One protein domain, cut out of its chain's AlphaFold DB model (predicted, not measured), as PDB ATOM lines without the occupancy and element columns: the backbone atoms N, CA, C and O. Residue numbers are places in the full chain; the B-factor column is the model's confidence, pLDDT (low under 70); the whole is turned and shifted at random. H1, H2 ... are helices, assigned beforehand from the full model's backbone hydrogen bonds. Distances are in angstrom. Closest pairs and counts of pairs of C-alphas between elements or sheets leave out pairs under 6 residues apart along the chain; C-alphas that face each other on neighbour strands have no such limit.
ATOM      1  N   ARG A 235       1.563  -6.896 -15.317       93.00
ATOM      2  CA  ARG A 235       2.499  -6.335 -16.305       93.00
ATOM      3  C   ARG A 235       1.750  -5.685 -17.458       93.00
ATOM      4  O   ARG A 235       2.149  -4.610 -17.905       93.00
ATOM      5  N   TYR A 236       0.663  -6.309 -17.911       94.00
ATOM      6  CA  TYR A 236      -0.201  -5.725 -18.933       94.00
ATOM      7  C   TYR A 236      -0.831  -4.426 -18.428       94.00
ATOM      8  O   TYR A 236      -0.774  -3.419 -19.128       94.00
ATOM      9  N   VAL A 237      -1.337  -4.405 -17.188       95.06
ATOM     10  CA  VAL A 237      -1.887  -3.186 -16.565       95.06
ATOM     11  C   VAL A 237      -0.855  -2.053 -16.565       95.06
ATOM     12  O   VAL A 237      -1.147  -0.949 -17.023       95.06
ATOM     13  N   ALA A 238       0.378  -2.332 -16.128       95.00
ATOM     14  CA  ALA A 238       1.453  -1.342 -16.110       95.00
ATOM     15  C   ALA A 238       1.786  -0.796 -17.510       95.00
ATOM     16  O   ALA A 238       1.912   0.418 -17.689       95.00
ATOM     17  N   ARG A 239       1.880  -1.671 -18.521       94.88
ATOM     18  CA  ARG A 239       2.128  -1.270 -19.917       94.88
ATOM     19  C   ARG A 239       0.963  -0.493 -20.514       94.88
ATOM     20  O   ARG A 239       1.201   0.486 -21.214       94.88
ATOM     21  N   ALA A 240      -0.273  -0.894 -20.231       94.31
ATOM     22  CA  ALA A 240      -1.467  -0.198 -20.691       94.31
ATOM     23  C   ALA A 240      -1.510   1.229 -20.130       94.31
ATOM     24  O   ALA A 240      -1.691   2.179 -20.891       94.31
ATOM     25  N   PHE A 241      -1.248   1.400 -18.830       95.19
ATOM     26  CA  PHE A 241      -1.146   2.723 -18.212       95.19
ATOM     27  C   PHE A 241       0.018   3.541 -18.776       95.19
ATOM     28  O   PHE A 241      -0.183   4.700 -19.128       95.19
ATOM     29  N   GLY A 242       1.205   2.951 -18.941       93.88
ATOM     30  CA  GLY A 242       2.359   3.639 -19.535       93.88
ATOM     31  C   GLY A 242       2.136   4.069 -20.990       93.88
ATOM     32  O   GLY A 242       2.472   5.188 -21.383       93.88
ATOM     33  N   GLY A 243       1.522   3.204 -21.798       92.06
ATOM     34  CA  GLY A 243       1.155   3.504 -23.181       92.06
ATOM     35  C   GLY A 243       0.100   4.605 -23.265       92.06
ATOM     36  O   GLY A 243       0.230   5.528 -24.069       92.06
ATOM     37  N   PHE A 244      -0.902   4.553 -22.386       90.94
ATOM     38  CA  PHE A 244      -1.950   5.562 -22.296       90.94
ATOM     39  C   PHE A 244      -1.402   6.947 -21.923       90.94
ATOM     40  O   PHE A 244      -1.678   7.915 -22.632       90.94
ATOM     41  N   THR A 245      -0.581   7.058 -20.876       91.31
ATOM     42  CA  THR A 245       0.006   8.345 -20.454       91.31
ATOM     43  C   THR A 245       0.968   8.906 -21.501       91.31
ATOM     44  O   THR A 245       0.959  10.108 -21.772       91.31
ATOM     45  N   THR A 246       1.734   8.040 -22.172       91.38
ATOM     46  CA  THR A 246       2.598   8.428 -23.299       91.38
ATOM     47  C   THR A 246       1.782   8.986 -24.468       91.38
ATOM     48  O   THR A 246       2.134  10.026 -25.032       91.38
ATOM     49  N   ALA A 247       0.671   8.336 -24.826       89.31
ATOM     50  CA  ALA A 247      -0.219   8.804 -25.884       89.31
ATOM     51  C   ALA A 247      -0.894  10.135 -25.514       89.31
ATOM     52  O   ALA A 247      -0.919  11.055 -26.332       89.31
ATOM     53  N   ALA A 248      -1.375  10.269 -24.275       86.94
ATOM     54  CA  ALA A 248      -1.971  11.497 -23.757       86.94
ATOM     55  C   ALA A 248      -0.992  12.682 -23.832       86.94
ATOM     56  O   ALA A 248      -1.332  13.733 -24.381       86.94
ATOM     57  N   ALA A 249       0.253  12.489 -23.386       86.12
ATOM     58  CA  ALA A 249       1.312  13.490 -23.516       86.12
ATOM     59  C   ALA A 249       1.595  13.844 -24.989       86.12
ATOM     60  O   ALA A 249       1.783  15.014 -25.329       86.12
ATOM     61  N   GLY A 250       1.580  12.852 -25.884       86.94
ATOM     62  CA  GLY A 250       1.700  13.060 -27.328       86.94
ATOM     63  C   GLY A 250       0.592  13.950 -27.902       86.94
ATOM     64  O   GLY A 250       0.885  14.886 -28.644       86.94
ATOM     65  N   VAL A 251      -0.667  13.712 -27.523       85.81
ATOM     66  CA  VAL A 251      -1.819  14.521 -27.963       85.81
ATOM     67  C   VAL A 251      -1.720  15.957 -27.452       85.81
ATOM     68  O   VAL A 251      -1.928  16.888 -28.230       85.81
ATOM     69  N   LEU A 252      -1.341  16.160 -26.186       83.25
ATOM     70  CA  LEU A 252      -1.121  17.501 -25.631       83.25
ATOM     71  C   LEU A 252      -0.040  18.270 -26.398       83.25
ATOM     72  O   LEU A 252      -0.220  19.448 -26.698       83.25
ATOM     73  N   ASP A 285      10.550  -4.074  -9.428       55.59
ATOM     74  CA  ASP A 285      10.653  -2.643  -9.078       55.59
ATOM     75  C   ASP A 285      10.563  -1.728 -10.322       55.59
ATOM     76  O   ASP A 285      10.616  -0.505 -10.206       55.59
ATOM     77  N   GLU A 286      10.429  -2.301 -11.527       80.44
ATOM     78  CA  GLU A 286      10.412  -1.555 -12.793       80.44
ATOM     79  C   GLU A 286       8.996  -1.287 -13.327       80.44
ATOM     80  O   GLU A 286       8.833  -0.389 -14.153       80.44
ATOM     81  N   LEU A 287       7.959  -2.005 -12.884       89.12
ATOM     82  CA  LEU A 287       6.631  -1.896 -13.508       89.12
ATOM     83  C   LEU A 287       6.022  -0.497 -13.359       89.12
ATOM     84  O   LEU A 287       5.487   0.052 -14.319       89.12
ATOM     85  N   GLU A 288       6.155   0.127 -12.194       92.06
ATOM     86  CA  GLU A 288       5.674   1.487 -11.941       92.06
ATOM     87  C   GLU A 288       6.471   2.536 -12.719       92.06
ATOM     88  O   GLU A 288       5.940   3.594 -13.061       92.06
ATOM     89  N   SER A 289       7.736   2.239 -13.030       92.81
ATOM     90  CA  SER A 289       8.599   3.127 -13.814       92.81
ATOM     91  C   SER A 289       8.179   3.218 -15.285       92.81
ATOM     92  O   SER A 289       8.568   4.161 -15.972       92.81
ATOM     93  N   LEU A 290       7.341   2.287 -15.758       91.94
ATOM     94  CA  LEU A 290       6.744   2.333 -17.096       91.94
ATOM     95  C   LEU A 290       5.721   3.464 -17.247       91.94
ATOM     96  O   LEU A 290       5.369   3.814 -18.372       91.94
ATOM     97  N   ILE A 291       5.238   4.027 -16.137       91.94
ATOM     98  CA  ILE A 291       4.262   5.113 -16.130       91.94
ATOM     99  C   ILE A 291       5.029   6.437 -16.005       91.94
ATOM    100  O   ILE A 291       5.472   6.771 -14.901       91.94
ATOM    101  N   PRO A 292       5.218   7.204 -17.098       91.12
ATOM    102  CA  PRO A 292       5.834   8.526 -17.029       91.12
ATOM    103  C   PRO A 292       4.960   9.523 -16.263       91.12
ATOM    104  O   PRO A 292       3.738   9.377 -16.194       91.12
ATOM    105  N   ASP A 293       5.592  10.564 -15.724       89.19
ATOM    106  CA  ASP A 293       4.873  11.717 -15.180       89.19
ATOM    107  C   ASP A 293       4.152  12.477 -16.300       89.19
ATOM    108  O   ASP A 293       4.680  12.644 -17.405       89.19
ATOM    109  N   TYR A 294       2.954  12.971 -16.004       86.19
ATOM    110  CA  TYR A 294       2.168  13.815 -16.898       86.19
ATOM    111  C   TYR A 294       1.373  14.843 -16.089       86.19
ATOM    112  O   TYR A 294       1.130  14.669 -14.897       86.19
ATOM    113  N   ASP A 295       0.972  15.925 -16.751       83.31
ATOM    114  CA  ASP A 295       0.123  16.953 -16.155       83.31
ATOM    115  C   ASP A 295      -1.352  16.570 -16.341       83.31
ATOM    116  O   ASP A 295      -1.933  16.793 -17.405       83.31
ATOM    117  N   SER A 296      -1.952  15.966 -15.311       80.25
ATOM    118  CA  SER A 296      -3.358  15.533 -15.316       80.25
ATOM    119  C   SER A 296      -4.328  16.697 -15.544       80.25
ATOM    120  O   SER A 296      -5.389  16.507 -16.143       80.25
ATOM    121  N   SER A 297      -3.944  17.918 -15.149       79.19
ATOM    122  CA  SER A 297      -4.763  19.123 -15.309       79.19
ATOM    123  C   SER A 297      -4.877  19.585 -16.765       79.19
ATOM    124  O   SER A 297      -5.874  20.203 -17.144       79.19
ATOM    125  N   ALA A 298      -3.891  19.244 -17.599       71.50
ATOM    126  CA  ALA A 298      -3.866  19.604 -19.014       71.50
ATOM    127  C   ALA A 298      -4.787  18.716 -19.872       71.50
ATOM    128  O   ALA A 298      -5.199  19.113 -20.961       71.50
ATOM    129  N   THR A 299      -5.145  17.530 -19.383       71.19
ATOM    130  CA  THR A 299      -5.983  16.548 -20.082       71.19
ATOM    131  C   THR A 299      -7.384  16.493 -19.489       71.19
ATOM    132  O   THR A 299      -7.611  15.886 -18.448       71.19
ATOM    133  N   SER A 300      -8.368  17.057 -20.193       72.81
ATOM    134  CA  SER A 300      -9.770  17.102 -19.742       72.81
ATOM    135  C   SER A 300     -10.372  15.716 -19.467       72.81
ATOM    136  O   SER A 300     -11.245  15.584 -18.619       72.81
ATOM    137  N   PHE A 301      -9.897  14.682 -20.168       75.44
ATOM    138  CA  PHE A 301     -10.332  13.294 -19.985       75.44
ATOM    139  C   PHE A 301      -9.623  12.565 -18.828       75.44
ATOM    140  O   PHE A 301      -9.995  11.438 -18.521       75.44
ATOM    141  N   MET A 302      -8.622  13.184 -18.188       70.44
ATOM    142  CA  MET A 302      -7.850  12.609 -17.073       70.44
ATOM    143  C   MET A 302      -8.009  13.382 -15.762       70.44
ATOM    144  O   MET A 302      -7.195  13.241 -14.850       70.44
ATOM    145  N   GLN A 303      -9.039  14.221 -15.651       77.94
ATOM    146  CA  GLN A 303      -9.288  14.927 -14.401       77.94
ATOM    147  C   GLN A 303      -9.507  13.920 -13.264       77.94
ATOM    148  O   GLN A 303     -10.473  13.160 -13.281       77.94
ATOM    149  N   GLY A 304      -8.600  13.933 -12.284       81.62
ATOM    150  CA  GLY A 304      -8.666  13.085 -11.092       81.62
ATOM    151  C   GLY A 304      -7.920  11.753 -11.174       81.62
ATOM    152  O   GLY A 304      -8.066  10.955 -10.257       81.62
ATOM    153  N   LEU A 305      -7.140  11.502 -12.229       87.81
ATOM    154  CA  LEU A 305      -6.168  10.407 -12.254       87.81
ATOM    155  C   LEU A 305      -4.776  11.015 -12.401       87.81
ATOM    156  O   LEU A 305      -4.469  11.603 -13.438       87.81
ATOM    157  N   GLU A 306      -3.958  10.914 -11.358       91.00
ATOM    158  CA  GLU A 306      -2.553  11.315 -11.388       91.00
ATOM    159  C   GLU A 306      -1.647  10.124 -11.736       91.00
ATOM    160  O   GLU A 306      -2.038   8.955 -11.677       91.00
ATOM    161  N   ALA A 307      -0.399  10.400 -12.130       90.69
ATOM    162  CA  ALA A 307       0.579   9.343 -12.399       90.69
ATOM    163  C   ALA A 307       0.806   8.456 -11.164       90.69
ATOM    164  O   ALA A 307       0.945   7.238 -11.290       90.69
ATOM    165  N   ASP A 308       0.780   9.052  -9.972       92.31
ATOM    166  CA  ASP A 308       0.957   8.337  -8.712       92.31
ATOM    167  C   ASP A 308      -0.226   7.424  -8.374       92.31
ATOM    168  O   ASP A 308      -0.005   6.341  -7.822       92.31
ATOM    169  N   ASP A 309      -1.448   7.771  -8.789       94.00
ATOM    170  CA  ASP A 309      -2.615   6.894  -8.654       94.00
ATOM    171  C   ASP A 309      -2.448   5.641  -9.515       94.00
ATOM    172  O   ASP A 309      -2.581   4.518  -9.026       94.00
ATOM    173  N   LEU A 310      -2.065   5.812 -10.787       93.88
ATOM    174  CA  LEU A 310      -1.842   4.694 -11.709       93.88
ATOM    175  C   LEU A 310      -0.697   3.786 -11.235       93.88
ATOM    176  O   LEU A 310      -0.813   2.560 -11.274       93.88
ATOM    177  N   ARG A 311       0.399   4.364 -10.729       94.69
ATOM    178  CA  ARG A 311       1.503   3.599 -10.118       94.69
ATOM    179  C   ARG A 311       1.049   2.853  -8.868       94.69
ATOM    180  O   ARG A 311       1.478   1.723  -8.648       94.69
ATOM    181  N   SER A 312       0.185   3.457  -8.058       94.94
ATOM    182  CA  SER A 312      -0.380   2.821  -6.865       94.94
ATOM    183  C   SER A 312      -1.314   1.666  -7.225       94.94
ATOM    184  O   SER A 312      -1.256   0.619  -6.584       94.94
ATOM    185  N   MET A 313      -2.093   1.792  -8.301       94.88
ATOM    186  CA  MET A 313      -2.884   0.686  -8.852       94.88
ATOM    187  C   MET A 313      -1.993  -0.466  -9.338       94.88
ATOM    188  O   MET A 313      -2.296  -1.623  -9.065       94.88
ATOM    189  N   VAL A 314      -0.862  -0.176  -9.993       95.06
ATOM    190  CA  VAL A 314       0.119  -1.209 -10.387       95.06
ATOM    191  C   VAL A 314       0.760  -1.875  -9.167       95.06
ATOM    192  O   VAL A 314       0.898  -3.097  -9.155       95.06
ATOM    193  N   LYS A 315       1.105  -1.106  -8.123       93.88
ATOM    194  CA  LYS A 315       1.603  -1.636  -6.838       93.88
ATOM    195  C   LYS A 315       0.608  -2.586  -6.189       93.88
ATOM    196  O   LYS A 315       0.999  -3.655  -5.730       93.88
ATOM    197  N   LEU A 316      -0.664  -2.198  -6.172       92.56
ATOM    198  CA  LEU A 316      -1.743  -3.031  -5.659       92.56
ATOM    199  C   LEU A 316      -1.866  -4.316  -6.488       92.56
ATOM    200  O   LEU A 316      -1.788  -5.407  -5.934       92.56
ATOM    201  N   ALA A 317      -1.951  -4.188  -7.815       93.44
ATOM    202  CA  ALA A 317      -2.062  -5.316  -8.736       93.44
ATOM    203  C   ALA A 317      -0.913  -6.323  -8.579       93.44
ATOM    204  O   ALA A 317      -1.160  -7.517  -8.463       93.44
ATOM    205  N   ARG A 318       0.346  -5.869  -8.529       90.44
ATOM    206  CA  ARG A 318       1.499  -6.773  -8.346       90.44
ATOM    207  C   ARG A 318       1.622  -7.333  -6.928       90.44
ATOM    208  O   ARG A 318       2.336  -8.309  -6.729       90.44
ATOM    209  N   GLY A 319       1.029  -6.656  -5.944       89.88
ATOM    210  CA  GLY A 319       0.985  -7.123  -4.562       89.88
ATOM    211  C   GLY A 319      -0.003  -8.273  -4.402       89.88
ATOM    212  O   GLY A 319       0.319  -9.254  -3.744       89.88
ATOM    213  N   MET A 320      -1.163  -8.161  -5.055       89.94
ATOM    214  CA  MET A 320      -2.224  -9.169  -5.025       89.94
ATOM    215  C   MET A 320      -1.940 -10.359  -5.945       89.94
ATOM    216  O   MET A 320      -2.232 -11.493  -5.587       89.94
ATOM    217  N   PHE A 321      -1.357 -10.117  -7.121       89.81
ATOM    218  CA  PHE A 321      -1.162 -11.140  -8.145       89.81
ATOM    219  C   PHE A 321       0.322 -11.367  -8.416       89.81
ATOM    220  O   PHE A 321       1.052 -10.445  -8.799       89.81
TER     221      PHE A 321
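This is residues 235 to 252 and 285 to 321 of the 455 residues of an uncharacterized protein of Micromonospora echinaurantiaca (UniProt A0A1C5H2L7). Two nearly antiparallel helices, H1 and H2, lie side by side but touch over part of their lengths only. A long stretch without a named element, residues 285 to 306, runs along the pair and loops round near the end of H1 before entering H2. The printed part has 55 residues with two named helices, H1 then H2, and no named strand; its class is all helix. It is compact, with a radius of gyration of the C-alphas of 11.0 A, yet elongated, spanning 33 by 19 by 14 A.

Find C-alpha 235 at (2.499, -6.335, -16.305); from there H1, residues 235 to 252, runs 25.9 A. H2, residues 307 to 320, runs 20.1 A to C-alpha 320 at (-2.224, -9.169, -5.025).

H1 and H2 touch through residues 237 to 241 and 310 to 314 alone; their closest C-alphas, those of Ala 238 and Val 314, are 5.9 A apart. They run opposite ways at a shallow tilt of 10 degrees. In both, every O i to N i+4 pair is within hydrogen-bond range.

The farthest C-alphas, Leu 252 and Met 320, are 33.7 A apart. Residues 253 to 284 are cut out, leaving 28.6 A between C-alphas 252 and 285. Residue 285 alone has pLDDT under 70.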